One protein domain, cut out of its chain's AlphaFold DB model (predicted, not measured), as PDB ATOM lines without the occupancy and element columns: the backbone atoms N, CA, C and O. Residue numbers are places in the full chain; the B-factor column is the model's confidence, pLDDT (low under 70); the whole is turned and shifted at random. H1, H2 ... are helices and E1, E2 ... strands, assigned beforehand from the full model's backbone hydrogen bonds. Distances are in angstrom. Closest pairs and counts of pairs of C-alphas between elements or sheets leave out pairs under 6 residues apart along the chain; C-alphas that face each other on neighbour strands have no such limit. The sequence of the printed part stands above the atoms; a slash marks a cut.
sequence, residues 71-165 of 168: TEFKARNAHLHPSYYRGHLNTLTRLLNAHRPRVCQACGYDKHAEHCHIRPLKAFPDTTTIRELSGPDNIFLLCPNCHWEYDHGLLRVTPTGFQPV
ATOM      1  N   THR A  71     -24.964   4.811 -26.608       95.75
ATOM      2  CA  THR A  71     -24.185   5.002 -25.369       95.75
ATOM      3  C   THR A  71     -24.163   6.461 -24.933       95.75
ATOM      4  O   THR A  71     -24.519   6.765 -23.796       95.75
ATOM      5  N   GLU A  72     -23.781   7.383 -25.820       95.44
ATOM      6  CA  GLU A  72     -23.690   8.812 -25.492       95.44
ATOM      7  C   GLU A  72     -25.061   9.391 -25.142       95.44
ATOM      8  O   GLU A  72     -25.203  10.170 -24.195       95.44
ATOM      9  N   PHE A  73     -26.100   8.964 -25.861       93.31
ATOM     10  CA  PHE A  73     -27.470   9.356 -25.577       93.31
ATOM     11  C   PHE A  73     -27.932   8.863 -24.199       93.31
ATOM     12  O   PHE A  73     -28.520   9.638 -23.440       93.31
ATOM     13  N   LYS A  74     -27.649   7.606 -23.834       92.94
ATOM     14  CA  LYS A  74     -27.928   7.070 -22.490       92.94
ATOM     15  C   LYS A  74     -27.142   7.841 -21.425       92.94
ATOM     16  O   LYS A  74     -27.744   8.287 -20.453       92.94
ATOM     17  N   ALA A  75     -25.845   8.070 -21.636       93.56
ATOM     18  CA  ALA A  75     -24.972   8.778 -20.700       93.56
ATOM     19  C   ALA A  75     -25.451  10.214 -20.423       93.56
ATOM     20  O   ALA A  75     -25.573  10.618 -19.266       93.56
ATOM     21  N   ARG A  76     -25.834  10.964 -21.466       89.19
ATOM     22  CA  ARG A  76     -26.357  12.338 -21.339       89.19
ATOM     23  C   ARG A  76     -27.633  12.413 -20.495       89.19
ATOM     24  O   ARG A  76     -27.899  13.437 -19.872       89.19
ATOM     25  N   ASN A  77     -28.409  11.333 -20.466       88.25
ATOM     26  CA  ASN A  77     -29.670  11.236 -19.736       88.25
ATOM     27  C   ASN A  77     -29.576  10.334 -18.489       88.25
ATOM     28  O   ASN A  77     -30.607  10.022 -17.902       88.25
ATOM     29  N   ALA A  78     -28.374   9.928 -18.061       91.00
ATOM     30  CA  ALA A  78     -28.188   8.971 -16.964       91.00
ATOM     31  C   ALA A  78     -28.671   9.492 -15.597       91.00
ATOM     32  O   ALA A  78     -28.997   8.708 -14.713       91.00
ATOM     33  N   HIS A  79     -28.748  10.815 -15.436       91.31
ATOM     34  CA  HIS A  79     -29.297  11.477 -14.249       91.31
ATOM     35  C   HIS A  79     -30.836  11.431 -14.178       91.31
ATOM     36  O   HIS A  79     -31.422  11.860 -13.186       91.31
ATOM     37  N   LEU A  80     -31.501  10.957 -15.236       92.44
ATOM     38  CA  LEU A  80     -32.954  10.851 -15.335       92.44
ATOM     39  C   LEU A  80     -33.397   9.397 -15.134       92.44
ATOM     40  O   LEU A  80     -32.625   8.457 -15.309       92.44
ATOM     41  N   HIS A  81     -34.675   9.203 -14.800       92.88
ATOM     42  CA  HIS A  81     -35.245   7.864 -14.645       92.88
ATOM     43  C   HIS A  81     -35.068   7.030 -15.937       92.88
ATOM     44  O   HIS A  81     -35.313   7.564 -17.021       92.88
ATOM     45  N   PRO A  82     -34.744   5.721 -15.872       86.62
ATOM     46  CA  PRO A  82     -34.484   4.898 -17.061       86.62
ATOM     47  C   PRO A  82     -35.592   4.899 -18.128       86.62
ATOM     48  O   PRO A  82     -35.311   4.764 -19.319       86.62
ATOM     49  N   SER A  83     -36.860   5.097 -17.746       89.69
ATOM     50  CA  SER A  83     -37.966   5.222 -18.717       89.69
ATOM     51  C   SER A  83     -37.879   6.482 -19.589       89.69
ATOM     52  O   SER A  83     -38.418   6.489 -20.701       89.69
ATOM     53  N   TYR A  84     -37.169   7.521 -19.133       91.19
ATOM     54  CA  TYR A  84     -36.954   8.756 -19.882       91.19
ATOM     55  C   TYR A  84     -36.262   8.481 -21.216       91.19
ATOM     56  O   TYR A  84     -36.666   9.041 -22.232       91.19
ATOM     57  N   TYR A  85     -35.289   7.561 -21.237       89.81
ATOM     58  CA  TYR A  85     -34.601   7.142 -22.460       89.81
ATOM     59  C   TYR A  85     -35.596   6.759 -23.561       89.81
ATOM     60  O   TYR A  85     -35.523   7.287 -24.668       89.81
ATOM     61  N   ARG A  86     -36.581   5.905 -23.244       89.94
ATOM     62  CA  ARG A  86     -37.579   5.440 -24.222       89.94
ATOM     63  C   ARG A  86     -38.502   6.570 -24.674       89.94
ATOM     64  O   ARG A  86     -38.759   6.712 -25.866       89.94
ATOM     65  N   GLY A  87     -38.977   7.398 -23.744       92.06
ATOM     66  CA  GLY A  87     -39.837   8.540 -24.078       92.06
ATOM     67  C   GLY A  87     -39.133   9.586 -24.951       92.06
ATOM     68  O   GLY A  87     -39.721  10.124 -25.897       92.06
ATOM     69  N   HIS A  88     -37.857   9.846 -24.665       91.62
ATOM     70  CA  HIS A  88     -37.044  10.784 -25.427       91.62
ATOM     71  C   HIS A  88     -36.709  10.221 -26.813       91.62
ATOM     72  O   HIS A  88     -36.901  10.922 -27.805       91.62
ATOM     73  N   LEU A  89     -36.345   8.939 -26.900       92.50
ATOM     74  CA  LEU A  89     -36.122   8.248 -28.168       92.50
ATOM     75  C   LEU A  89     -37.360   8.312 -29.072       92.50
ATOM     76  O   LEU A  89     -37.259   8.811 -30.187       92.50
ATOM     77  N   ASN A  90     -38.547   7.969 -28.559       92.50
ATOM     78  CA  ASN A  90     -39.810   8.063 -29.308       92.50
ATOM     79  C   ASN A  90     -40.087   9.483 -29.833       92.50
ATOM     80  O   ASN A  90     -40.719   9.684 -30.872       92.50
ATOM     81  N   THR A  91     -39.642  10.506 -29.103       91.75
ATOM     82  CA  THR A  91     -39.751  11.895 -29.550       91.75
ATOM     83  C   THR A  91     -38.817  12.174 -30.723       91.75
ATOM     84  O   THR A  91     -39.257  12.784 -31.694       91.75
ATOM     85  N   LEU A  92     -37.579  11.683 -30.677       93.06
ATOM     86  CA  LEU A  92     -36.622  11.802 -31.777       93.06
ATOM     87  C   LEU A  92     -37.071  11.014 -33.014       93.06
ATOM     88  O   LEU A  92     -37.033  11.570 -34.108       93.06
ATOM     89  N   THR A  93     -37.607   9.801 -32.849       94.75
ATOM     90  CA  THR A  93     -38.183   9.001 -33.943       94.75
ATOM     91  C   THR A  93     -39.293   9.760 -34.670       94.75
ATOM     92  O   THR A  93     -39.260   9.881 -35.893       94.75
ATOM     93  N   ARG A  94     -40.240  10.356 -33.929       92.81
ATOM     94  CA  ARG A  94     -41.318  11.173 -34.518       92.81
ATOM     95  C   ARG A  94     -40.796  12.384 -35.285       92.81
ATOM     96  O   ARG A  94     -41.402  12.781 -36.272       92.81
ATOM     97  N   LEU A  95     -39.709  12.992 -34.815       90.88
ATOM     98  CA  LEU A  95     -39.112  14.167 -35.446       90.88
ATOM     99  C   LEU A  95     -38.368  13.800 -36.731       90.88
ATOM    100  O   LEU A  95     -38.592  14.437 -37.756       90.88
ATOM    101  N   LEU A  96     -37.535  12.757 -36.690       92.56
ATOM    102  CA  LEU A  96     -36.793  12.266 -37.855       92.56
ATOM    103  C   LEU A  96     -37.727  11.811 -38.984       92.56
ATOM    104  O   LEU A  96     -37.380  11.934 -40.153       92.56
ATOM    105  N   ASN A  97     -38.935  11.365 -38.640       94.44
ATOM    106  CA  ASN A  97     -39.945  10.897 -39.589       94.44
ATOM    107  C   ASN A  97     -41.068  11.916 -39.856       94.44
ATOM    108  O   ASN A  97     -42.019  11.595 -40.563       94.44
ATOM    109  N   ALA A  98     -40.981  13.146 -39.336       92.06
ATOM    110  CA  ALA A  98     -42.067  14.131 -39.426       92.06
ATOM    111  C   ALA A  98     -42.411  14.562 -40.863       92.06
ATOM    112  O   ALA A  98     -43.521  15.022 -41.113       92.06
ATOM    113  N   HIS A  99     -41.463  14.418 -41.792       91.19
ATOM    114  CA  HIS A  99     -41.626  14.740 -43.210       91.19
ATOM    115  C   HIS A  99     -42.422  13.676 -43.985       91.19
ATOM    116  O   HIS A  99     -42.805  13.912 -45.129       91.19
ATOM    117  N   ARG A 100     -42.653  12.496 -43.394       93.94
ATOM    118  CA  ARG A 100     -43.324  11.371 -44.051       93.94
ATOM    119  C   ARG A 100     -44.844  11.474 -43.889       93.94
ATOM    120  O   ARG A 100     -45.316  11.894 -42.828       93.94
ATOM    121  N   PRO A 101     -45.630  11.055 -44.896       94.81
ATOM    122  CA  PRO A 101     -47.081  10.998 -44.771       94.81
ATOM    123  C   PRO A 101     -47.480  10.007 -43.673       94.81
ATOM    124  O   PRO A 101     -46.934   8.909 -43.592       94.81
ATOM    125  N   ARG A 102     -48.455  10.372 -42.833       95.00
ATOM    126  CA  ARG A 102     -48.963   9.515 -41.745       95.00
ATOM    127  C   ARG A 102     -49.967   8.481 -42.251       95.00
ATOM    128  O   ARG A 102     -51.101   8.432 -41.793       95.00
ATOM    129  N   VAL A 103     -49.523   7.665 -43.197       97.81
ATOM    130  CA  VAL A 103     -50.316   6.608 -43.824       97.81
ATOM    131  C   VAL A 103     -49.625   5.273 -43.590       97.81
ATOM    132  O   VAL A 103     -48.402   5.175 -43.691       97.81
ATOM    133  N   CYS A 104     -50.409   4.250 -43.258       98.12
ATOM    134  CA  CYS A 104     -49.928   2.887 -43.124       98.12
ATOM    135  C   CYS A 104     -49.340   2.412 -44.455       98.12
ATOM    136  O   CYS A 104     -50.048   2.319 -45.456       98.12
ATOM    137  N   GLN A 105     -48.060   2.056 -44.452       97.50
ATOM    138  CA  GLN A 105     -47.346   1.594 -45.641       97.50
ATOM    139  C   GLN A 105     -47.761   0.183 -46.081       97.50
ATOM    140  O   GLN A 105     -47.470  -0.199 -47.210       97.50
ATOM    141  N   ALA A 106     -48.441  -0.578 -45.217       97.62
ATOM    142  CA  ALA A 106     -48.932  -1.914 -45.537       97.62
ATOM    143  C   ALA A 106     -50.338  -1.907 -46.155       97.62
ATOM    144  O   ALA A 106     -50.558  -2.555 -47.172       97.62
ATOM    145  N   CYS A 107     -51.290  -1.179 -45.558       97.06
ATOM    146  CA  CYS A 107     -52.706  -1.243 -45.950       97.06
ATOM    147  C   CYS A 107     -53.320   0.090 -46.401       97.06
ATOM    148  O   CYS A 107     -54.493   0.128 -46.757       97.06
ATOM    149  N   GLY A 108     -52.572   1.196 -46.353       97.56
ATOM    150  CA  GLY A 108     -53.057   2.513 -46.777       97.56
ATOM    151  C   GLY A 108     -53.941   3.255 -45.765       97.56
ATOM    152  O   GLY A 108     -54.402   4.348 -46.069       97.56
ATOM    153  N   TYR A 109     -54.173   2.715 -44.561       98.00
ATOM    154  CA  TYR A 109     -54.930   3.416 -43.513       98.00
ATOM    155  C   TYR A 109     -54.263   4.744 -43.114       98.00
ATOM    156  O   TYR A 109     -53.096   4.759 -42.727       98.00
ATOM    157  N   ASP A 110     -55.006   5.846 -43.161       97.75
ATOM    158  CA  ASP A 110     -54.480   7.219 -43.109       97.75
ATOM    159  C   ASP A 110     -54.869   8.012 -41.849       97.75
ATOM    160  O   ASP A 110     -54.383   9.121 -41.631       97.75
ATOM    161  N   LYS A 111     -55.719   7.455 -40.978       96.38
ATOM    162  CA  LYS A 111     -56.172   8.157 -39.762       96.38
ATOM    163  C   LYS A 111     -55.195   8.024 -38.596       96.38
ATOM    164  O   LYS A 111     -55.112   8.916 -37.754       96.38
ATOM    165  N   HIS A 112     -54.487   6.897 -38.498       95.31
ATOM    166  CA  HIS A 112     -53.529   6.650 -37.423       95.31
ATOM    167  C   HIS A 112     -52.443   5.655 -37.843       95.31
ATOM    168  O   HIS A 112     -52.738   4.511 -38.189       95.31
ATOM    169  N   ALA A 113     -51.189   6.100 -37.758       97.06
ATOM    170  CA  ALA A 113     -50.004   5.286 -37.984       97.06
ATOM    171  C   ALA A 113     -49.002   5.460 -36.831       97.06
ATOM    172  O   ALA A 113     -48.808   6.560 -36.297       97.06
ATOM    173  N   GLU A 114     -48.356   4.359 -36.481       97.31
ATOM    174  CA  GLU A 114     -47.328   4.203 -35.468       97.31
ATOM    175  C   GLU A 114     -45.958   4.025 -36.129       97.31
ATOM    176  O   GLU A 114     -45.859   3.634 -37.290       97.31
ATOM    177  N   HIS A 115     -44.896   4.336 -35.386       97.56
ATOM    178  CA  HIS A 115     -43.522   4.157 -35.855       97.56
ATOM    179  C   HIS A 115     -43.063   2.759 -35.434       97.56
ATOM    180  O   HIS A 115     -42.745   2.538 -34.267       97.56
ATOM    181  N   CYS A 116     -43.067   1.832 -36.382       97.31
ATOM    182  CA  CYS A 116     -42.630   0.457 -36.202       97.31
ATOM    183  C   CYS A 116     -41.160   0.342 -36.614       97.31
ATOM    184  O   CYS A 116     -40.787   0.812 -37.686       97.31
ATOM    185  N   HIS A 117     -40.310  -0.253 -35.777       96.50
ATOM    186  CA  HIS A 117     -38.904  -0.430 -36.133       96.50
ATOM    187  C   HIS A 117     -38.732  -1.633 -37.064       96.50
ATOM    188  O   HIS A 117     -39.182  -2.727 -36.740       96.50
ATOM    189  N   ILE A 118     -38.028  -1.446 -38.182       96.25
ATOM    190  CA  ILE A 118     -37.743  -2.527 -39.140       96.25
ATOM    191  C   ILE A 118     -36.835  -3.565 -38.474       96.25
ATOM    192  O   ILE A 118     -37.174  -4.746 -38.402       96.25
ATOM    193  N   ARG A 119     -35.704  -3.098 -37.933       95.62
ATOM    194  CA  ARG A 119     -34.824  -3.840 -37.032       95.62
ATOM    195  C   ARG A 119     -35.137  -3.423 -35.589       95.62
ATOM    196  O   ARG A 119     -35.143  -2.227 -35.295       95.62
ATOM    197  N   PRO A 120     -35.368  -4.358 -34.652       94.38
ATOM    198  CA  PRO A 120     -35.708  -4.002 -33.277       94.38
ATOM    199  C   PRO A 120     -34.529  -3.333 -32.559       94.38
ATOM    200  O   PRO A 120     -33.375  -3.695 -32.780       94.38
ATOM    201  N   LEU A 121     -34.819  -2.423 -31.620       93.56
ATOM    202  CA  LEU A 121     -33.812  -1.655 -30.864       93.56
ATOM    203  C   LEU A 121     -32.700  -2.519 -30.250       93.56
ATOM    204  O   LEU A 121     -31.539  -2.133 -30.257       93.56
ATOM    205  N   LYS A 122     -33.052  -3.706 -29.741       94.06
ATOM    206  CA  LYS A 122     -32.113  -4.651 -29.111       94.06
ATOM    207  C   LYS A 122     -31.085  -5.264 -30.073       94.06
ATOM    208  O   LYS A 122     -30.129  -5.868 -29.611       94.06
ATOM    209  N   ALA A 123     -31.314  -5.169 -31.382       95.81
ATOM    210  CA  ALA A 123     -30.423  -5.708 -32.408       95.81
ATOM    211  C   ALA A 123     -29.381  -4.684 -32.890       95.81
ATOM    212  O   ALA A 123     -28.565  -5.003 -33.750       95.81
ATOM    213  N   PHE A 124     -29.411  -3.457 -32.364       96.25
ATOM    214  CA  PHE A 124     -28.401  -2.441 -32.639       96.25
ATOM    215  C   PHE A 124     -27.293  -2.486 -31.579       96.25
ATOM    216  O   PHE A 124     -27.611  -2.604 -30.392       96.25
ATOM    217  N   PRO A 125     -26.010  -2.369 -31.966       96.94
ATOM    218  CA  PRO A 125     -24.938  -2.134 -31.007       96.94
ATOM    219  C   PRO A 125     -25.096  -0.753 -30.359       96.94
ATOM    220  O   PRO A 125     -25.642   0.175 -30.954       96.94
ATOM    221  N   ASP A 126     -24.559  -0.580 -29.151       95.56
ATOM    222  CA  ASP A 126     -24.656   0.703 -28.444       95.56
ATOM    223  C   ASP A 126     -23.846   1.841 -29.119       95.56
ATOM    224  O   ASP A 126     -24.035   3.019 -28.809       95.56
ATOM    225  N   THR A 127     -22.976   1.509 -30.081       97.25
ATOM    226  CA  THR A 127     -22.255   2.462 -30.943       97.25
ATOM    227  C   THR A 127     -23.096   2.996 -32.104       97.25
ATOM    228  O   THR A 127     -22.664   3.931 -32.774       97.25
ATOM    229  N   THR A 128     -24.287   2.445 -32.361       97.56
ATOM    230  CA  THR A 128     -25.182   2.963 -33.403       97.56
ATOM    231  C   THR A 128     -25.645   4.379 -33.064       97.56
ATOM    232  O   THR A 128     -25.989   4.671 -31.919       97.56
ATOM    233  N   THR A 129     -25.724   5.245 -34.076       97.12
ATOM    234  CA  THR A 129     -26.272   6.600 -33.937       97.12
ATOM    235  C   THR A 129     -27.797   6.610 -33.788       97.12
ATOM    236  O   THR A 129     -28.504   5.764 -34.341       97.12
ATOM    237  N   ILE A 130     -28.352   7.613 -33.102       96.00
ATOM    238  CA  ILE A 130     -29.811   7.778 -33.011       96.00
ATOM    239  C   ILE A 130     -30.444   7.963 -34.395       96.00
ATOM    240  O   ILE A 130     -31.556   7.487 -34.628       96.00
ATOM    241  N   ARG A 131     -29.746   8.618 -35.330       95.75
ATOM    242  CA  ARG A 131     -30.190   8.780 -36.718       95.75
ATOM    243  C   ARG A 131     -30.393   7.445 -37.416       95.75
ATOM    244  O   ARG A 131     -31.419   7.275 -38.053       95.75
ATOM    245  N   GLU A 132     -29.448   6.521 -37.306       96.44
ATOM    246  CA  GLU A 132     -29.571   5.190 -37.914       96.44
ATOM    247  C   GLU A 132     -30.692   4.386 -37.238       96.44
ATOM    248  O   GLU A 132     -31.523   3.772 -37.901       96.44
ATOM    249  N   LEU A 133     -30.767   4.440 -35.909       96.62
ATOM    250  CA  LEU A 133     -31.723   3.652 -35.137       96.62
ATOM    251  C   LEU A 133     -33.177   4.137 -35.287       96.62
ATOM    252  O   LEU A 133     -34.089   3.317 -35.346       96.62
ATOM    253  N   SER A 134     -33.408   5.451 -35.331       96.06
ATOM    254  CA  SER A 134     -34.743   6.084 -35.361       96.06
ATOM    255  C   SER A 134     -35.063   6.816 -36.670       96.06
ATOM    256  O   SER A 134     -36.105   7.473 -36.772       96.06
ATOM    257  N   GLY A 135     -34.166   6.751 -37.650       95.31
ATOM    258  CA  GLY A 135     -34.317   7.386 -38.953       95.31
ATOM    259  C   GLY A 135     -35.316   6.677 -39.864       95.31
ATOM    260  O   GLY A 135     -35.830   5.609 -39.528       95.31
ATOM    261  N   PRO A 136     -35.602   7.271 -41.033       96.06
ATOM    262  CA  PRO A 136     -36.556   6.714 -41.988       96.06
ATOM    263  C   PRO A 136     -36.169   5.313 -42.478       96.06
ATOM    264  O   PRO A 136     -37.058   4.500 -42.708       96.06
ATOM    265  N   ASP A 137     -34.870   5.016 -42.543       96.50
ATOM    266  CA  ASP A 137     -34.336   3.744 -43.045       96.50
ATOM    267  C   ASP A 137     -34.576   2.560 -42.099       96.50
ATOM    268  O   ASP A 137     -34.469   1.412 -42.520       96.50
ATOM    269  N   ASN A 138     -34.916   2.819 -40.830       97.81
ATOM    270  CA  ASN A 138     -35.236   1.786 -39.844       97.81
ATOM    271  C   ASN A 138     -36.669   1.900 -39.300       97.81
ATOM    272  O   ASN A 138     -37.001   1.267 -38.298       97.81
ATOM    273  N   ILE A 139     -37.539   2.693 -39.931       97.88
ATOM    274  CA  ILE A 139     -38.907   2.908 -39.449       97.88
ATOM    275  C   ILE A 139     -39.934   2.660 -40.554       97.88
ATOM    276  O   ILE A 139     -39.935   3.330 -41.589       97.88
ATOM    277  N   PHE A 140     -40.898   1.789 -40.277       97.75
ATOM    278  CA  PHE A 140     -42.175   1.767 -40.975       97.75
ATOM    279  C   PHE A 140     -43.205   2.655 -40.276       97.75
ATOM    280  O   PHE A 140     -43.231   2.769 -39.051       97.75
ATOM    281  N   LEU A 141     -44.085   3.262 -41.068       98.06
ATOM    282  CA  LEU A 141     -45.336   3.832 -40.587       98.06
ATOM    283  C   LEU A 141     -46.447   2.818 -40.834       98.06
ATOM    284  O   LEU A 141     -46.819   2.582 -41.979       98.06
ATOM    285  N   LEU A 142     -46.957   2.201 -39.770       98.25
ATOM    286  CA  LEU A 142     -47.973   1.145 -39.834       98.25
ATOM    287  C   LEU A 142     -49.168   1.506 -38.955       98.25
ATOM    288  O   LEU A 142     -48.998   2.131 -37.915       98.25
ATOM    289  N   CYS A 143     -50.385   1.122 -39.338       98.12
ATOM    290  CA  CYS A 143     -51.512   1.187 -38.406       98.12
ATOM    291  C   CYS A 143     -51.310   0.166 -37.265       98.12
ATOM    292  O   CYS A 143     -50.533  -0.775 -37.441       98.12
ATOM    293  N   PRO A 144     -52.025   0.290 -36.131       98.06
ATOM    294  CA  PRO A 144     -51.823  -0.596 -34.981       98.06
ATOM    295  C   PRO A 144     -51.951  -2.088 -35.311       98.06
ATOM    296  O   PRO A 144     -51.188  -2.900 -34.796       98.06
ATOM    297  N   ASN A 145     -52.860  -2.455 -36.222       97.75
ATOM    298  CA  ASN A 145     -53.042  -3.849 -36.636       97.75
ATOM    299  C   ASN A 145     -51.832  -4.366 -37.425       97.75
ATOM    300  O   ASN A 145     -51.236  -5.362 -37.038       97.75
ATOM    301  N   CYS A 146     -51.427  -3.666 -38.492       97.94
ATOM    302  CA  CYS A 146     -50.275  -4.080 -39.297       97.94
ATOM    303  C   CYS A 146     -48.964  -4.023 -38.500       97.94
ATOM    304  O   CYS A 146     -48.070  -4.829 -38.737       97.94
ATOM    305  N   HIS A 147     -48.846  -3.089 -37.551       97.75
ATOM    306  CA  HIS A 147     -47.717  -3.031 -36.626       97.75
ATOM    307  C   HIS A 147     -47.661  -4.289 -35.757       97.75
ATOM    308  O   HIS A 147     -46.627  -4.950 -35.706       97.75
ATOM    309  N   TRP A 148     -48.785  -4.662 -35.140       97.00
ATOM    310  CA  TRP A 148     -48.875  -5.880 -34.345       97.00
ATOM    311  C   TRP A 148     -48.548  -7.128 -35.174       97.00
ATOM    312  O   TRP A 148     -47.751  -7.954 -34.737       97.00
ATOM    313  N   GLU A 149     -49.098  -7.249 -36.385       97.06
ATOM    314  CA  GLU A 149     -48.820  -8.384 -37.273       97.06
ATOM    315  C   GLU A 149     -47.338  -8.469 -37.657       97.06
ATOM    316  O   GLU A 149     -46.781  -9.567 -37.685       97.06
ATOM    317  N   TYR A 150     -46.685  -7.333 -37.917       96.75
ATOM    318  CA  TYR A 150     -45.256  -7.289 -38.233       96.75
ATOM    319  C   TYR A 150     -44.400  -7.747 -37.046       96.75
ATOM    320  O   TYR A 150     -43.578  -8.652 -37.193       96.75
ATOM    321  N   ASP A 151     -44.653  -7.207 -35.852       95.25
ATOM    322  CA  ASP A 151     -43.920  -7.570 -34.631       95.25
ATOM    323  C   ASP A 151     -44.078  -9.058 -34.260       95.25
ATOM    324  O   ASP A 151     -43.197  -9.635 -33.620       95.25
ATOM    325  N   HIS A 152     -45.178  -9.691 -34.682       94.25
ATOM    326  CA  HIS A 152     -45.479 -11.103 -34.423       94.25
ATOM    327  C   HIS A 152     -45.154 -12.026 -35.608       94.25
ATOM    328  O   HIS A 152     -45.504 -13.206 -35.577       94.25
ATOM    329  N   GLY A 153     -44.491 -11.520 -36.653       93.69
ATOM    330  CA  GLY A 153     -44.092 -12.318 -37.815       93.69
ATOM    331  C   GLY A 153     -45.259 -12.810 -38.679       93.69
ATOM    332  O   GLY A 153     -45.085 -13.732 -39.472       93.69
ATOM    333  N   LEU A 154     -46.441 -12.206 -38.536       95.25
ATOM    334  CA  LEU A 154     -47.632 -12.464 -39.350       95.25
ATOM    335  C   LEU A 154     -47.701 -11.561 -40.586       95.25
ATOM    336  O   LEU A 154     -48.464 -11.840 -41.506       95.25
ATOM    337  N   LEU A 155     -46.889 -10.506 -40.624       95.88
ATOM    338  CA  LEU A 155     -46.708  -9.621 -41.767       95.88
ATOM    339  C   LEU A 155     -45.215  -9.517 -42.082       95.88
ATOM    340  O   LEU A 155     -44.408  -9.257 -41.194       95.88
ATOM    341  N   ARG A 156     -44.837  -9.690 -43.350       95.00
ATOM    342  CA  ARG A 156     -43.450  -9.532 -43.811       95.00
ATOM    343  C   ARG A 156     -43.360  -8.592 -45.002       95.00
ATOM    344  O   ARG A 156     -44.305  -8.459 -45.776       95.00
ATOM    345  N   VAL A 157     -42.194  -7.986 -45.169       94.19
ATOM    346  CA  VAL A 157     -41.874  -7.162 -46.336       94.19
ATOM    347  C   VAL A 157     -41.257  -8.044 -47.414       94.19
ATOM    348  O   VAL A 157     -40.339  -8.818 -47.147       94.19
ATOM    349  N   THR A 158     -41.766  -7.932 -48.634       92.75
ATOM    350  CA  THR A 158     -41.264  -8.591 -49.842       92.75
ATOM    351  C   THR A 158     -40.916  -7.531 -50.895       92.75
ATOM    352  O   THR A 158     -41.281  -6.363 -50.737       92.75
ATOM    353  N   PRO A 159     -40.249  -7.902 -52.006       93.00
ATOM    354  CA  PRO A 159     -39.978  -6.962 -53.096       93.00
ATOM    355  C   PRO A 159     -41.236  -6.315 -53.699       93.00
ATOM    356  O   PRO A 159     -41.141  -5.256 -54.309       93.00
ATOM    357  N   THR A 160     -42.408  -6.938 -53.538       91.00
ATOM    358  CA  THR A 160     -43.692  -6.440 -54.054       91.00
ATOM    359  C   THR A 160     -44.536  -5.711 -53.005       91.00
ATOM    360  O   THR A 160     -45.641  -5.275 -53.322       91.00
ATOM    361  N   GLY A 161     -44.039  -5.546 -51.774       92.31
ATOM    362  CA  GLY A 161     -44.724  -4.830 -50.694       92.31
ATOM    363  C   GLY A 161     -44.913  -5.676 -49.436       92.31
ATOM    364  O   GLY A 161     -44.142  -6.587 -49.155       92.31
ATOM    365  N   PHE A 162     -45.932  -5.357 -48.639       95.94
ATOM    366  CA  PHE A 162     -46.252  -6.117 -47.432       95.94
ATOM    367  C   PHE A 162     -47.128  -7.323 -47.777       95.94
ATOM    368  O   PHE A 162     -48.114  -7.192 -48.501       95.94
ATOM    369  N   GLN A 163     -46.778  -8.492 -47.248       94.56
ATOM    370  CA  GLN A 163     -47.539  -9.723 -47.443       94.56
ATOM    371  C   GLN A 163     -47.791 -10.431 -46.111       94.56
ATOM    372  O   GLN A 163     -46.874 -10.513 -45.285       94.56
ATOM    373  N   PRO A 164     -49.004 -10.972 -45.899       92.62
ATOM    374  CA  PRO A 164     -49.274 -11.808 -44.744       92.62
ATOM    375  C   PRO A 164     -48.452 -13.098 -44.823       92.62
ATOM    376  O   PRO A 164     -48.192 -13.637 -45.902       92.62
ATOM    377  N   VAL A 165     -48.053 -13.603 -43.664       91.50
ATOM    378  CA  VAL A 165     -47.436 -14.919 -43.518       91.50
ATOM    379  C   VAL A 165     -48.555 -15.914 -43.231       91.50
ATOM    380  O   VAL A 165     -49.348 -15.720 -42.310       91.50
TER     381      VAL A 165
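What this domain is: This is residues 71 to 165 of the 168 residues of the protein "HNHc domain-containing protein" of Hymenobacter sp (UniProt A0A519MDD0). A short two-stranded ribbon, E1 and E2, lies near the middle of an elongated body, between H4 and the last part of H2, residues 90 to 96. Short H3 packs on H2; H1 lies at one end of the long axis, and the small hairpin of E3 and E4 lies at the other, beyond H4. The printed part has 95 residues, with four named helices and four named strands in the order H1 H2 E1 H3 E2 H4 E3 E4, and its class is mixed, helices and strands. Its two sheets, E1 - E2 and E3 - E4, are antiparallel. The whole is only just compact, close to loose, with a radius of gyration of the C-alphas of 14.4 A and spans of 43 by 25 by 20 A.

Where its parts are: E1 is residues 114 to 117 and begins at C-alpha 114, (-47.328, 4.203, -35.468); E2 is residues 139 to 142. H2, residues 83 to 96, is the longest helix at 20.4 A, and H4, residues 144 to 151, measures 10.5 A. H3 is residues 130 to 134. H1, residues 71 to 76, begins at C-alpha 71, (-24.185, 5.002, -25.369). E3 is residues 155 to 158, and E4, residues 161 to 164, ends at C-alpha 164, (-49.274, -11.808, -44.744).

How they stand to each other: E1 and E2 are antiparallel neighbours at 140 degrees, with N 114 and O 142 2.7 A apart and N 116 and O 140 2.8 A apart, within hydrogen-bond range. The closest C-alphas of E1 and H4, those of Cys 116 and His 147, are 6.2 A apart. Those of E1 and H2, Thr 93 and His 115, are 7.5 A apart. H2 and E2 are only just apart, at 8.2 A. H2 and H3 touch, closest at the C-alphas of Thr 93 and Ser 134, 4.7 A. H1 and H2 are close but not clearly touching, with the C-alphas of Lys 74 and Tyr 85 at 6.7 A; their lines stand at 72 degrees, only just about perpendicular. The closest C-alphas of H4 and E3, Glu 149 and Leu 155, are 5.1 A apart. E3 and E4 form a hairpin at 143 degrees, with N 158 and O 161 at 2.8 A. In H1, H2, H3 and H4 every O i to N i+4 pair is within hydrogen-bond range.

The domain as a whole: The two C-alphas farthest apart, those of His 79 and Thr 160, are 46.0 A apart. The printed part has no cut. The links H2 to E1, 17 residues, and E1 to H3, 12 residues, are long. The mean pLDDT of the printed part is 94.8, and no printed residue is under 70.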